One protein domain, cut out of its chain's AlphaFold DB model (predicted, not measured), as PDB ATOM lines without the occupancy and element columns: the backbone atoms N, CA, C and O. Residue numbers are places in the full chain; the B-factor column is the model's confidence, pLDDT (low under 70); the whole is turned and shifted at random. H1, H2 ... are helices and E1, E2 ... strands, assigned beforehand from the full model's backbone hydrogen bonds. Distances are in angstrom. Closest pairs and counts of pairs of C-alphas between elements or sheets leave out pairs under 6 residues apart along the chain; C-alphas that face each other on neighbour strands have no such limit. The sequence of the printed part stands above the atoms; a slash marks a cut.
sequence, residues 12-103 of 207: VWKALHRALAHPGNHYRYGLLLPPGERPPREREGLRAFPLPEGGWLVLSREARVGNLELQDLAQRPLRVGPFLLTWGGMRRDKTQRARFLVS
ATOM      1  N   VAL A  12     -17.317  36.161 -12.652       87.81
ATOM      2  CA  VAL A  12     -17.685  34.747 -12.453       87.81
ATOM      3  C   VAL A  12     -17.718  33.982 -13.779       87.81
ATOM      4  O   VAL A  12     -17.003  32.999 -13.957       87.81
ATOM      5  N   TRP A  13     -18.488  34.462 -14.754       87.56
ATOM      6  CA  TRP A  13     -18.643  33.793 -16.049       87.56
ATOM      7  C   TRP A  13     -17.380  33.868 -16.910       87.56
ATOM      8  O   TRP A  13     -17.068  32.928 -17.641       87.56
ATOM      9  N   LYS A  14     -16.576  34.930 -16.763       84.31
ATOM     10  CA  LYS A  14     -15.218  34.981 -17.327       84.31
ATOM     11  C   LYS A  14     -14.291  33.944 -16.686       84.31
ATOM     12  O   LYS A  14     -13.411  33.420 -17.367       84.31
ATOM     13  N   ALA A  15     -14.426  33.675 -15.387       86.06
ATOM     14  CA  ALA A  15     -13.664  32.629 -14.710       86.06
ATOM     15  C   ALA A  15     -14.098  31.236 -15.185       86.06
ATOM     16  O   ALA A  15     -13.230  30.437 -15.530       86.06
ATOM     17  N   LEU A  16     -15.406  30.987 -15.323       89.31
ATOM     18  CA  LEU A  16     -15.926  29.753 -15.917       89.31
ATOM     19  C   LEU A  16     -15.394  29.545 -17.338       89.31
ATOM     20  O   LEU A  16     -14.846  28.489 -17.640       89.31
ATOM     21  N   HIS A  17     -15.515  30.555 -18.204       85.81
ATOM     22  CA  HIS A  17     -15.029  30.470 -19.581       85.81
ATOM     23  C   HIS A  17     -13.538  30.116 -19.629       85.81
ATOM     24  O   HIS A  17     -13.142  29.222 -20.370       85.81
ATOM     25  N   ARG A  18     -12.710  30.758 -18.793       84.75
ATOM     26  CA  ARG A  18     -11.276  30.438 -18.683       84.75
ATOM     27  C   ARG A  18     -11.037  29.014 -18.181       84.75
ATOM     28  O   ARG A  18     -10.224  28.303 -18.765       84.75
ATOM     29  N   ALA A  19     -11.766  28.583 -17.152       86.50
ATOM     30  CA  ALA A  19     -11.657  27.234 -16.606       86.50
ATOM     31  C   ALA A  19     -12.004  26.162 -17.653       86.50
ATOM     32  O   ALA A  19     -11.308  25.156 -17.751       86.50
ATOM     33  N   LEU A  20     -13.034  26.396 -18.469       88.31
ATOM     34  CA  LEU A  20     -13.484  25.468 -19.513       88.31
ATOM     35  C   LEU A  20     -12.695  25.574 -20.827       88.31
ATOM     36  O   LEU A  20     -12.686  24.635 -21.623       88.31
ATOM     37  N   ALA A  21     -12.018  26.696 -21.076       82.31
ATOM     38  CA  ALA A  21     -11.114  26.842 -22.214       82.31
ATOM     39  C   ALA A  21      -9.789  26.089 -22.001       82.31
ATOM     40  O   ALA A  21      -9.147  25.697 -22.977       82.31
ATOM     41  N   HIS A  22      -9.389  25.869 -20.744       82.88
ATOM     42  CA  HIS A  22      -8.141  25.189 -20.417       82.88
ATOM     43  C   HIS A  22      -8.145  23.738 -20.943       82.88
ATOM     44  O   HIS A  22      -9.070  22.988 -20.619       82.88
ATOM     45  N   PRO A  23      -7.136  23.292 -21.718       78.75
ATOM     46  CA  PRO A  23      -7.116  21.942 -22.288       78.75
ATOM     47  C   PRO A  23      -7.169  20.811 -21.259       78.75
ATOM     48  O   PRO A  23      -7.779  19.786 -21.539       78.75
ATOM     49  N   GLY A  24      -6.589  21.023 -20.076       81.50
ATOM     50  CA  GLY A  24      -6.609  20.076 -18.954       81.50
ATOM     51  C   GLY A  24      -7.839  20.172 -18.042       81.50
ATOM     52  O   GLY A  24      -7.770  19.759 -16.886       81.50
ATOM     53  N   ASN A  25      -8.942  20.796 -18.475       87.88
ATOM     54  CA  ASN A  25     -10.168  20.749 -17.679       87.88
ATOM     55  C   ASN A  25     -10.839  19.377 -17.821       87.88
ATOM     56  O   ASN A  25     -11.040  18.880 -18.928       87.88
ATOM     57  N   HIS A  26     -11.196  18.784 -16.682       87.75
ATOM     58  CA  HIS A  26     -11.748  17.430 -16.613       87.75
ATOM     59  C   HIS A  26     -13.114  17.376 -15.918       87.75
ATOM     60  O   HIS A  26     -13.486  16.355 -15.351       87.75
ATOM     61  N   TYR A  27     -13.863  18.482 -15.948       93.88
ATOM     62  CA  TYR A  27     -15.202  18.561 -15.360       93.88
ATOM     63  C   TYR A  27     -16.215  17.741 -16.171       93.88
ATOM     64  O   TYR A  27     -16.945  18.280 -16.994       93.88
ATOM     65  N   ARG A  28     -16.232  16.422 -15.991       94.94
ATOM     66  CA  ARG A  28     -17.130  15.523 -16.724       94.94
ATOM     67  C   ARG A  28     -18.576  15.620 -16.255       94.94
ATOM     68  O   ARG A  28     -19.485  15.426 -17.058       94.94
ATOM     69  N   TYR A  29     -18.781  15.939 -14.986       97.56
ATOM     70  CA  TYR A  29     -20.091  15.923 -14.363       97.56
ATOM     71  C   TYR A  29     -20.543  17.334 -14.005       97.56
ATOM     72  O   TYR A  29     -19.728  18.192 -13.651       97.56
ATOM     73  N   GLY A  30     -21.848  17.574 -14.084       97.00
ATOM     74  CA  GLY A  30     -22.432  18.849 -13.698       97.00
ATOM     75  C   GLY A  30     -23.808  18.709 -13.065       97.00
ATOM     76  O   GLY A  30     -24.510  17.720 -13.269       97.00
ATOM     77  N   LEU A  31     -24.210  19.732 -12.320       96.94
ATOM     78  CA  LEU A  31     -25.536  19.839 -11.722       96.94
ATOM     79  C   LEU A  31     -25.952  21.308 -11.638       96.94
ATOM     80  O   LEU A  31     -25.117  22.185 -11.420       96.94
ATOM     81  N   LEU A  32     -27.247  21.565 -11.812       96.38
ATOM     82  CA  LEU A  32     -27.852  22.859 -11.516       96.38
ATOM     83  C   LEU A  32     -28.601  22.737 -10.198       96.38
ATOM     84  O   LEU A  32     -29.552  21.963 -10.107       96.38
ATOM     85  N   LEU A  33     -28.157  23.487  -9.196       95.50
ATOM     86  CA  LEU A  33     -28.867  23.624  -7.934       95.50
ATOM     87  C   LEU A  33     -29.879  24.766  -8.048       95.50
ATOM     88  O   LEU A  33     -29.527  25.827  -8.585       95.50
ATOM     89  N   PRO A  34     -31.109  24.578  -7.550       93.62
ATOM     90  CA  PRO A  34     -32.121  25.620  -7.564       93.62
ATOM     91  C   PRO A  34     -31.752  26.784  -6.625       93.62
ATOM     92  O   PRO A  34     -30.864  26.666  -5.771       93.62
ATOM     93  N   PRO A  35     -32.433  27.936  -6.756       93.50
ATOM     94  CA  PRO A  35     -32.312  29.026  -5.797       93.50
ATOM     95  C   PRO A  35     -32.603  28.555  -4.364       93.50
ATOM     96  O   PRO A  35     -33.533  27.789  -4.135       93.50
ATOM     97  N   GLY A  36     -31.820  29.038  -3.397       90.12
ATOM     98  CA  GLY A  36     -31.970  28.698  -1.975       90.12
ATOM     99  C   GLY A  36     -31.103  27.526  -1.506       90.12
ATOM    100  O   GLY A  36     -30.770  27.462  -0.323       90.12
ATOM    101  N   GLU A  37     -30.644  26.662  -2.412       91.81
ATOM    102  CA  GLU A  37     -29.678  25.618  -2.071       91.81
ATOM    103  C   GLU A  37     -28.243  26.162  -2.018       91.81
ATOM    104  O   GLU A  37     -27.845  27.046  -2.785       91.81
ATOM    105  N   ARG A  38     -27.445  25.624  -1.088       91.38
ATOM    106  CA  ARG A  38     -26.024  25.969  -0.955       91.38
ATOM    107  C   ARG A  38     -25.173  25.002  -1.779       91.38
ATOM    108  O   ARG A  38     -25.390  23.794  -1.695       91.38
ATOM    109  N   PRO A  39     -24.178  25.498  -2.530       93.75
ATOM    110  CA  PRO A  39     -23.286  24.631  -3.272       93.75
ATOM    111  C   PRO A  39     -22.358  23.881  -2.305       93.75
ATOM    112  O   PRO A  39     -22.074  24.372  -1.206       93.75
ATOM    113  N   PRO A  40     -21.834  22.714  -2.710       92.25
ATOM    114  CA  PRO A  40     -20.774  22.059  -1.960       92.25
ATOM    115  C   PRO A  40     -19.531  22.958  -1.888       92.25
ATOM    116  O   PRO A  40     -19.278  23.773  -2.779       92.25
ATOM    117  N   ARG A  41     -18.732  22.801  -0.825       93.06
ATOM    118  CA  ARG A  41     -17.487  23.565  -0.645       93.06
ATOM    119  C   ARG A  41     -16.514  23.258  -1.788       93.06
ATOM    120  O   ARG A  41     -16.208  22.093  -2.036       93.06
ATOM    121  N   GLU A  42     -16.021  24.296  -2.460       92.19
ATOM    122  CA  GLU A  42     -15.082  24.138  -3.574       92.19
ATOM    123  C   GLU A  42     -13.774  23.463  -3.137       92.19
ATOM    124  O   GLU A  42     -13.258  23.712  -2.045       92.19
ATOM    125  N   ARG A  43     -13.222  22.626  -4.021       91.81
ATOM    126  CA  ARG A  43     -11.934  21.936  -3.853       91.81
ATOM    127  C   ARG A  43     -11.315  21.642  -5.218       91.81
ATOM    128  O   ARG A  43     -11.873  22.015  -6.251       91.81
ATOM    129  N   GLU A  44     -10.151  21.000  -5.263       88.94
ATOM    130  CA  GLU A  44      -9.602  20.576  -6.552       88.94
ATOM    131  C   GLU A  44     -10.599  19.665  -7.290       88.94
ATOM    132  O   GLU A  44     -11.185  18.757  -6.708       88.94
ATOM    133  N   GLY A  45     -10.831  19.946  -8.575       90.00
ATOM    134  CA  GLY A  45     -11.748  19.160  -9.395       90.00
ATOM    135  C   GLY A  45     -13.235  19.420  -9.135       90.00
ATOM    136  O   GLY A  45     -14.042  18.787  -9.806       90.00
ATOM    137  N   LEU A  46     -13.593  20.364  -8.253       93.94
ATOM    138  CA  LEU A  46     -14.967  20.777  -7.956       93.94
ATOM    139  C   LEU A  46     -15.083  22.305  -7.911       93.94
ATOM    140  O   LEU A  46     -14.384  22.971  -7.146       93.94
ATOM    141  N   ARG A  47     -15.997  22.867  -8.698       94.50
ATOM    142  CA  ARG A  47     -16.264  24.312  -8.737       94.50
ATOM    143  C   ARG A  47     -17.756  24.596  -8.752       94.50
ATOM    144  O   ARG A  47     -18.517  23.828  -9.340       94.50
ATOM    145  N   ALA A  48     -18.155  25.712  -8.158       94.56
ATOM    146  CA  ALA A  48     -19.526  26.188  -8.147       94.56
ATOM    147  C   ALA A  48     -19.595  27.631  -8.661       94.56
ATOM    148  O   ALA A  48     -18.834  28.502  -8.253       94.56
ATOM    149  N   PHE A  49     -20.533  27.899  -9.563       93.69
ATOM    150  CA  PHE A  49     -20.705  29.204 -10.189       93.69
ATOM    151  C   PHE A  49     -22.136  29.696  -9.955       93.69
ATOM    152  O   PHE A  49     -23.072  28.982 -10.320       93.69
ATOM    153  N   PRO A  50     -22.341  30.886  -9.370       93.31
ATOM    154  CA  PRO A  50     -23.681  31.425  -9.180       93.31
ATOM    155  C   PRO A  50     -24.345  31.744 -10.525       93.31
ATOM    156  O   PRO A  50     -23.705  32.279 -11.441       93.31
ATOM    157  N   LEU A  51     -25.636  31.431 -10.633       92.25
ATOM    158  CA  LEU A  51     -26.453  31.726 -11.811       92.25
ATOM    159  C   LEU A  51     -27.105  33.116 -11.697       92.25
ATOM    160  O   LEU A  51     -27.530  33.486 -10.601       92.25
ATOM    161  N   PRO A  52     -27.229  33.889 -12.797       88.25
ATOM    162  CA  PRO A  52     -27.918  35.186 -12.784       88.25
ATOM    163  C   PRO A  52     -29.376  35.109 -12.315       88.25
ATOM    164  O   PRO A  52     -29.862  36.015 -11.648       88.25
ATOM    165  N   GLU A  53     -30.063  34.022 -12.653       85.56
ATOM    166  CA  GLU A  53     -31.438  33.708 -12.250       85.56
ATOM    167  C   GLU A  53     -31.569  33.171 -10.811       85.56
ATOM    168  O   GLU A  53     -32.678  32.897 -10.355       85.56
ATOM    169  N   GLY A  54     -30.456  33.039 -10.085       88.75
ATOM    170  CA  GLY A  54     -30.394  32.393  -8.777       88.75
ATOM    171  C   GLY A  54     -30.080  30.897  -8.868       88.75
ATOM    172  O   GLY A  54     -30.297  30.248  -9.890       88.75
ATOM    173  N   GLY A  55     -29.537  30.346  -7.781       93.75
ATOM    174  CA  GLY A  55     -29.023  28.974  -7.747       93.75
ATOM    175  C   GLY A  55     -27.569  28.871  -8.217       93.75
ATOM    176  O   GLY A  55     -26.844  29.871  -8.274       93.75
ATOM    177  N   TRP A  56     -27.127  27.648  -8.527       95.44
ATOM    178  CA  TRP A  56     -25.710  27.352  -8.768       95.44
ATOM    179  C   TRP A  56     -25.494  26.344  -9.892       95.44
ATOM    180  O   TRP A  56     -26.152  25.313  -9.953       95.44
ATOM    181  N   LEU A  57     -24.496  26.595 -10.737       96.00
ATOM    182  CA  LEU A  57     -23.886  25.585 -11.594       96.00
ATOM    183  C   LEU A  57     -22.728  24.929 -10.843       96.00
ATOM    184  O   LEU A  57     -21.716  25.577 -10.586       96.00
ATOM    185  N   VAL A  58     -22.850  23.642 -10.545       96.31
ATOM    186  CA  VAL A  58     -21.790  22.833  -9.936       96.31
ATOM    187  C   VAL A  58     -21.134  21.982 -11.017       96.31
ATOM    188  O   VAL A  58     -21.826  21.320 -11.786       96.31
ATOM    189  N   LEU A  59     -19.803  21.999 -11.074       96.62
ATOM    190  CA  LEU A  59     -18.978  21.223 -11.998       96.62
ATOM    191  C   LEU A  59     -18.004  20.345 -11.228       96.62
ATOM    192  O   LEU A  59     -17.314  20.842 -10.339       96.62
ATOM    193  N   SER A  60     -17.889  19.074 -11.610       95.81
ATOM    194  CA  SER A  60     -17.029  18.108 -10.926       95.81
ATOM    195  C   SER A  60     -16.323  17.144 -11.880       95.81
ATOM    196  O   SER A  60     -16.822  16.826 -12.963       95.81
ATOM    197  N   ARG A  61     -15.153  16.651 -11.460       94.75
ATOM    198  CA  ARG A  61     -14.498  15.465 -12.042       94.75
ATOM    199  C   ARG A  61     -15.173  14.158 -11.605       94.75
ATOM    200  O   ARG A  61     -15.084  13.167 -12.320       94.75
ATOM    201  N   GLU A  62     -15.845  14.167 -10.458       95.06
ATOM    202  CA  GLU A  62     -16.493  13.012  -9.823       95.06
ATOM    203  C   GLU A  62     -18.012  13.038 -10.038       95.06
ATOM    204  O   GLU A  62     -18.626  14.107 -10.011       95.06
ATOM    205  N   ALA A  63     -18.623  11.859 -10.193       95.12
ATOM    206  CA  ALA A  63     -20.068  11.713 -10.388       95.12
ATOM    207  C   ALA A  63     -20.892  12.052  -9.136       95.12
ATOM    208  O   ALA A  63     -22.064  12.397  -9.240       95.12
ATOM    209  N   ARG A  64     -20.288  11.971  -7.945       95.56
ATOM    210  CA  ARG A  64     -20.955  12.229  -6.668       95.56
ATOM    211  C   ARG A  64     -20.101  13.137  -5.799       95.56
ATOM    212  O   ARG A  64     -18.901  12.925  -5.679       95.56
ATOM    213  N   VAL A  65     -20.724  14.138  -5.183       92.81
ATOM    214  CA  VAL A  65     -20.063  15.094  -4.289       92.81
ATOM    215  C   VAL A  65     -20.906  15.241  -3.028       92.81
ATOM    216  O   VAL A  65     -21.959  15.878  -3.036       92.81
ATOM    217  N   GLY A  66     -20.453  14.620  -1.938       88.44
ATOM    218  CA  GLY A  66     -21.260  14.477  -0.726       88.44
ATOM    219  C   GLY A  66     -22.559  13.722  -1.028       88.44
ATOM    220  O   GLY A  66     -22.536  12.585  -1.508       88.44
ATOM    221  N   ASN A  67     -23.692  14.383  -0.794       90.56
ATOM    222  CA  ASN A  67     -25.024  13.822  -1.035       90.56
ATOM    223  C   ASN A  67     -25.584  14.153  -2.427       90.56
ATOM    224  O   ASN A  67     -26.692  13.732  -2.743       90.56
ATOM    225  N   LEU A  68     -24.844  14.897  -3.256       93.25
ATOM    226  CA  LEU A  68     -25.284  15.297  -4.591       93.25
ATOM    227  C   LEU A  68     -24.790  14.304  -5.642       93.25
ATOM    228  O   LEU A  68     -23.592  14.026  -5.721       93.25
ATOM    229  N   GLU A  69     -25.706  13.834  -6.480       95.00
ATOM    230  CA  GLU A  69     -25.403  13.063  -7.683       95.00
ATOM    231  C   GLU A  69     -25.433  13.990  -8.904       95.00
ATOM    232  O   GLU A  69     -26.409  14.703  -9.151       95.00
ATOM    233  N   LEU A  70     -24.323  14.037  -9.638       96.88
ATOM    234  CA  LEU A  70     -24.131  14.930 -10.771       96.88
ATOM    235  C   LEU A  70     -24.342  14.175 -12.086       96.88
ATOM    236  O   LEU A  70     -24.004  13.003 -12.231       96.88
ATOM    237  N   GLN A  71     -24.860  14.885 -13.084       96.75
ATOM    238  CA  GLN A  71     -25.154  14.324 -14.399       96.75
ATOM    239  C   GLN A  71     -23.871  14.218 -15.228       96.75
ATOM    240  O   GLN A  71     -23.111  15.186 -15.309       96.75
ATOM    241  N   ASP A  72     -23.644  13.074 -15.885       96.38
ATOM    242  CA  ASP A  72     -22.572  12.941 -16.879       96.38
ATOM    243  C   ASP A  72     -22.899  13.817 -18.094       96.38
ATOM    244  O   ASP A  72     -23.824  13.534 -18.860       96.38
ATOM    245  N   LEU A  73     -22.109  14.873 -18.302       96.00
ATOM    246  CA  LEU A  73     -22.306  15.838 -19.383       96.00
ATOM    247  C   LEU A  73     -22.076  15.231 -20.775       96.00
ATOM    248  O   LEU A  73     -22.388  15.882 -21.775       96.00
ATOM    249  N   ALA A  74     -21.499  14.028 -20.862       92.69
ATOM    250  CA  ALA A  74     -21.356  13.287 -22.114       92.69
ATOM    251  C   ALA A  74     -22.679  12.636 -22.537       92.69
ATOM    252  O   ALA A  74     -22.950  12.499 -23.728       92.69
ATOM    253  N   GLN A  75     -23.495  12.242 -21.557       93.44
ATOM    254  CA  GLN A  75     -24.774  11.566 -21.770       93.44
ATOM    255  C   GLN A  75     -25.932  12.563 -21.750       93.44
ATOM    256  O   GLN A  75     -26.812  12.526 -22.610       93.44
ATOM    257  N   ARG A  76     -25.914  13.490 -20.785       94.19
ATOM    258  CA  ARG A  76     -26.967  14.480 -20.566       94.19
ATOM    259  C   ARG A  76     -26.369  15.885 -20.435       94.19
ATOM    260  O   ARG A  76     -26.034  16.322 -19.337       94.19
ATOM    261  N   PRO A  77     -26.235  16.617 -21.556       94.00
ATOM    262  CA  PRO A  77     -25.794  18.006 -21.540       94.00
ATOM    263  C   PRO A  77     -26.724  18.899 -20.709       94.00
ATOM    264  O   PRO A  77     -27.949  18.767 -20.776       94.00
ATOM    265  N   LEU A  78     -26.152  19.865 -19.993       95.00
ATOM    266  CA  LEU A  78     -26.914  20.826 -19.195       95.00
ATOM    267  C   LEU A  78     -27.200  22.097 -19.992       95.00
ATOM    268  O   LEU A  78     -26.300  22.700 -20.582       95.00
ATOM    269  N   ARG A  79     -28.456  22.545 -19.977       93.19
ATOM    270  CA  ARG A  79     -28.834  23.867 -20.487       93.19
ATOM    271  C   ARG A  79     -28.707  24.877 -19.353       93.19
ATOM    272  O   ARG A  79     -29.363  24.727 -18.332       93.19
ATOM    273  N   VAL A  80     -27.891  25.904 -19.559       91.19
ATOM    274  CA  VAL A  80     -27.633  26.957 -18.572       91.19
ATOM    275  C   VAL A  80     -27.947  28.291 -19.237       91.19
ATOM    276  O   VAL A  80     -27.151  28.800 -20.026       91.19
ATOM    277  N   GLY A  81     -29.171  28.783 -19.037       88.88
ATOM    278  CA  GLY A  81     -29.723  29.915 -19.783       88.88
ATOM    279  C   GLY A  81     -29.572  29.766 -21.313       88.88
ATOM    280  O   GLY A  81     -30.144  28.839 -21.906       88.88
ATOM    281  N   PRO A  82     -28.815  30.658 -21.986       92.06
ATOM    282  CA  PRO A  82     -28.580  30.612 -23.432       92.06
ATOM    283  C   PRO A  82     -27.487  29.608 -23.835       92.06
ATOM    284  O   PRO A  82     -27.199  29.448 -25.026       92.06
ATOM    285  N   PHE A  83     -26.858  28.938 -22.872       93.50
ATOM    286  CA  PHE A  83     -25.717  28.066 -23.089       93.50
ATOM    287  C   PHE A  83     -26.074  26.585 -22.982       93.50
ATOM    288  O   PHE A  83     -27.068  26.183 -22.377       93.50
ATOM    289  N   LEU A  84     -25.229  25.771 -23.600       94.00
ATOM    290  CA  LEU A  84     -25.229  24.324 -23.512       94.00
ATOM    291  C   LEU A  84     -23.861  23.888 -22.995       94.00
ATOM    292  O   LEU A  84     -22.844  24.118 -23.654       94.00
ATOM    293  N   LEU A  85     -23.850  23.267 -21.826       94.31
ATOM    294  CA  LEU A  85     -22.676  22.646 -21.245       94.31
ATOM    295  C   LEU A  85     -22.680  21.156 -21.588       94.31
ATOM    296  O   LEU A  85     -23.628  20.442 -21.277       94.31
ATOM    297  N   THR A  86     -21.620  20.691 -22.233       93.50
ATOM    298  CA  THR A  86     -21.497  19.312 -22.719       93.50
ATOM    299  C   THR A  86     -20.077  18.815 -22.513       93.50
ATOM    300  O   THR A  86     -19.138  19.611 -22.520       93.50
ATOM    301  N   TRP A  87     -19.898  17.504 -22.391       91.94
ATOM    302  CA  TRP A  87     -18.579  16.879 -22.440       91.94
ATOM    303  C   TRP A  87     -18.324  16.289 -23.824       91.94
ATOM    304  O   TRP A  87     -19.204  15.646 -24.393       91.94
ATOM    305  N   GLY A  88     -17.134  16.510 -24.382       86.56
ATOM    306  CA  GLY A  88     -16.735  15.836 -25.613       86.56
ATOM    307  C   GLY A  88     -15.662  16.544 -26.435       86.56
ATOM    308  O   GLY A  88     -15.192  17.635 -26.104       86.56
ATOM    309  N   GLY A  89     -15.306  15.930 -27.562       73.94
ATOM    310  CA  GLY A  89     -14.518  16.553 -28.628       73.94
ATOM    311  C   GLY A  89     -15.392  17.323 -29.628       73.94
ATOM    312  O   GLY A  89     -16.540  16.965 -29.884       73.94
ATOM    313  N   MET A  90     -14.850  18.377 -30.238       70.31
ATOM    314  CA  MET A  90     -15.402  18.970 -31.460       70.31
ATOM    315  C   MET A  90     -14.720  18.381 -32.699       70.31
ATOM    316  O   MET A  90     -13.597  17.890 -32.645       70.31
ATOM    317  N   ARG A  91     -15.345  18.540 -33.872       68.06
ATOM    318  CA  ARG A  91     -14.814  18.038 -35.156       68.06
ATOM    319  C   ARG A  91     -13.357  18.446 -35.454       68.06
ATOM    320  O   ARG A  91     -12.665  17.714 -36.147       68.06
ATOM    321  N   ARG A  92     -12.906  19.609 -34.967       66.50
ATOM    322  CA  ARG A  92     -11.528  20.125 -35.138       66.50
ATOM    323  C   ARG A  92     -10.665  20.050 -33.876       66.50
ATOM    324  O   ARG A  92      -9.487  20.363 -33.939       66.50
ATOM    325  N   ASP A  93     -11.252  19.676 -32.749       71.38
ATOM    326  CA  ASP A  93     -10.602  19.649 -31.444       71.38
ATOM    327  C   ASP A  93     -11.039  18.357 -30.756       71.38
ATOM    328  O   ASP A  93     -12.101  18.295 -30.135       71.38
ATOM    329  N   LYS A  94     -10.245  17.299 -30.946       76.25
ATOM    330  CA  LYS A  94     -10.555  15.954 -30.446       76.25
ATOM    331  C   LYS A  94     -10.373  15.822 -28.928       76.25
ATOM    332  O   LYS A  94     -10.721  14.776 -28.386       76.25
ATOM    333  N   THR A  95      -9.864  16.851 -28.243       81.12
ATOM    334  CA  THR A  95      -9.682  16.825 -26.791       81.12
ATOM    335  C   THR A  95     -11.037  16.672 -26.106       81.12
ATOM    336  O   THR A  95     -11.942  17.494 -26.286       81.12
ATOM    337  N   GLN A  96     -11.165  15.604 -25.322       86.31
ATOM    338  CA  GLN A  96     -12.342  15.312 -24.513       86.31
ATOM    339  C   GLN A  96     -12.309  16.200 -23.273       86.31
ATOM    340  O   GLN A  96     -11.459  16.019 -22.403       86.31
ATOM    341  N   ARG A  97     -13.194  17.194 -23.232       89.50
ATOM    342  CA  ARG A  97     -13.307  18.136 -22.115       89.50
ATOM    343  C   ARG A  97     -14.709  18.711 -22.021       89.50
ATOM    344  O   ARG A  97     -15.500  18.571 -22.960       89.50
ATOM    345  N   ALA A  98     -14.996  19.407 -20.927       91.88
ATOM    346  CA  ALA A  98     -16.224  20.171 -20.818       91.88
ATOM    347  C   ALA A  98     -16.167  21.386 -21.739       91.88
ATOM    348  O   ALA A  98     -15.140  22.055 -21.881       91.88
ATOM    349  N   ARG A  99     -17.289  21.671 -22.391       90.12
ATOM    350  CA  ARG A  99     -17.429  22.759 -23.351       90.12
ATOM    351  C   ARG A  99     -18.687  23.536 -23.053       90.12
ATOM    352  O   ARG A  99     -19.762  22.961 -22.918       90.12
ATOM    353  N   PHE A 100     -18.532  24.851 -23.022       91.06
ATOM    354  CA  PHE A 100     -19.626  25.789 -22.849       91.06
ATOM    355  C   PHE A 100     -19.942  26.439 -24.184       91.06
ATOM    356  O   PHE A 100     -19.175  27.257 -24.696       91.06
ATOM    357  N   LEU A 101     -21.038  26.005 -24.790       91.50
ATOM    358  CA  LEU A 101     -21.454  26.422 -26.119       91.50
ATOM    359  C   LEU A 101     -22.601  27.415 -26.008       91.50
ATOM    360  O   LEU A 101     -23.464  27.265 -25.151       91.50
ATOM    361  N   VAL A 102     -22.693  28.365 -26.933       93.38
ATOM    362  CA  VAL A 102     -23.972  29.050 -27.162       93.38
ATOM    363  C   VAL A 102     -24.948  28.021 -27.734       93.38
ATOM    364  O   VAL A 102     -24.678  27.416 -28.777       93.38
ATOM    365  N   SER A 103     -26.069  27.796 -27.047       92.56
ATOM    366  CA  SER A 103     -27.015  26.733 -27.381       92.56
ATOM    367  C   SER A 103     -27.603  26.944 -28.781       92.56
ATOM    368  O   SER A 103     -28.261  27.960 -29.030       92.56
TER     369      SER A 103
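AT A GLANCE: This is residues 12 to 103 of the 207 residues of an uncharacterized protein of Thermus scotoductus (UniProt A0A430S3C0). Two small sheets of three strands each meet along E1 and E4 and open from there as a V, and helix H1 bridges the open side between E2 of one sheet and E6 of the other. The far part of the hairpin E5 and E6 bends away from the V toward one end of the longest axis; the loop at residues 34 to 45 lies toward the other end, and residues 61 to 77 are tied to E1 by a short pairing. The printed part has 92 residues, with one named helix and six named strands in the order H1 E1 E2 E3 E4 E5 E6; the sheets, E1 - E3 - E2 and E4 - E5 - E6, are antiparallel, and the class is mixed, helices and strands. The whole is compact, with a radius of gyration of the C-alphas of 12.4 A, yet elongated, with spans of 40 by 25 by 23 A.

HOW THE PARTS SIT: Start with H1, residues 12 to 21, where every O i to N i+4 pair is within hydrogen-bond range. Next comes E1, residues 29 to 33, then the hairpin of E2, residues 46 to 50, and E3, residues 56 to 60. E3 is the inner strand: look for N 31 and O 58 at 2.9 A toward E1, and N 49 and O 57 at 2.8 A toward E2. H1 is on this sheet and runs along E2, at 27 degrees on the local plane; its closest C-alphas to E2 are Val 12 and Phe 49, 6.7 A apart. Then E4, residues 78 to 80, E5, residues 83 to 90, and E6, residues 93 to 102, form a meander, each strand the antiparallel neighbour of the one before. Here N 80 and O 83 are 2.9 A apart, and N 86 and O 99 3.0 A. H1 only grazes this sheet with its residues 16 to 21; the closest C-alphas of H1 and E6 are Leu 20 and Ala 98, 6.1 A apart. Between the sheets, the closest C-alphas of E1 and E4 are Gly 30 and Leu 78, 7.4 A apart. E2 and E6 are apart.

IN THESE COORDINATES: Find C-alpha 12 at (-17.685, 34.747, -12.453); from there H1 runs 14.2 A to Ala 21. E1 measures 13.3 A, E2 13.8 A and E3 12.9 A. E4 is 6.2 A long. E5 measures 16.1 A and bends by 91 degrees at residue 87; E6 measures 16.9 A, bends by 114 degrees at residue 96 and ends with C-alpha 102 at (-23.972, 29.050, -27.162).

THE WHOLE: The C-alphas farthest apart are Gly 36 and Arg 92, at 39.9 A. The printed part has no cut; its long links are E1 to E2 and E3 to E4. Mean pLDDT of the printed part is 90.3, with residues 91 to 92 under 70.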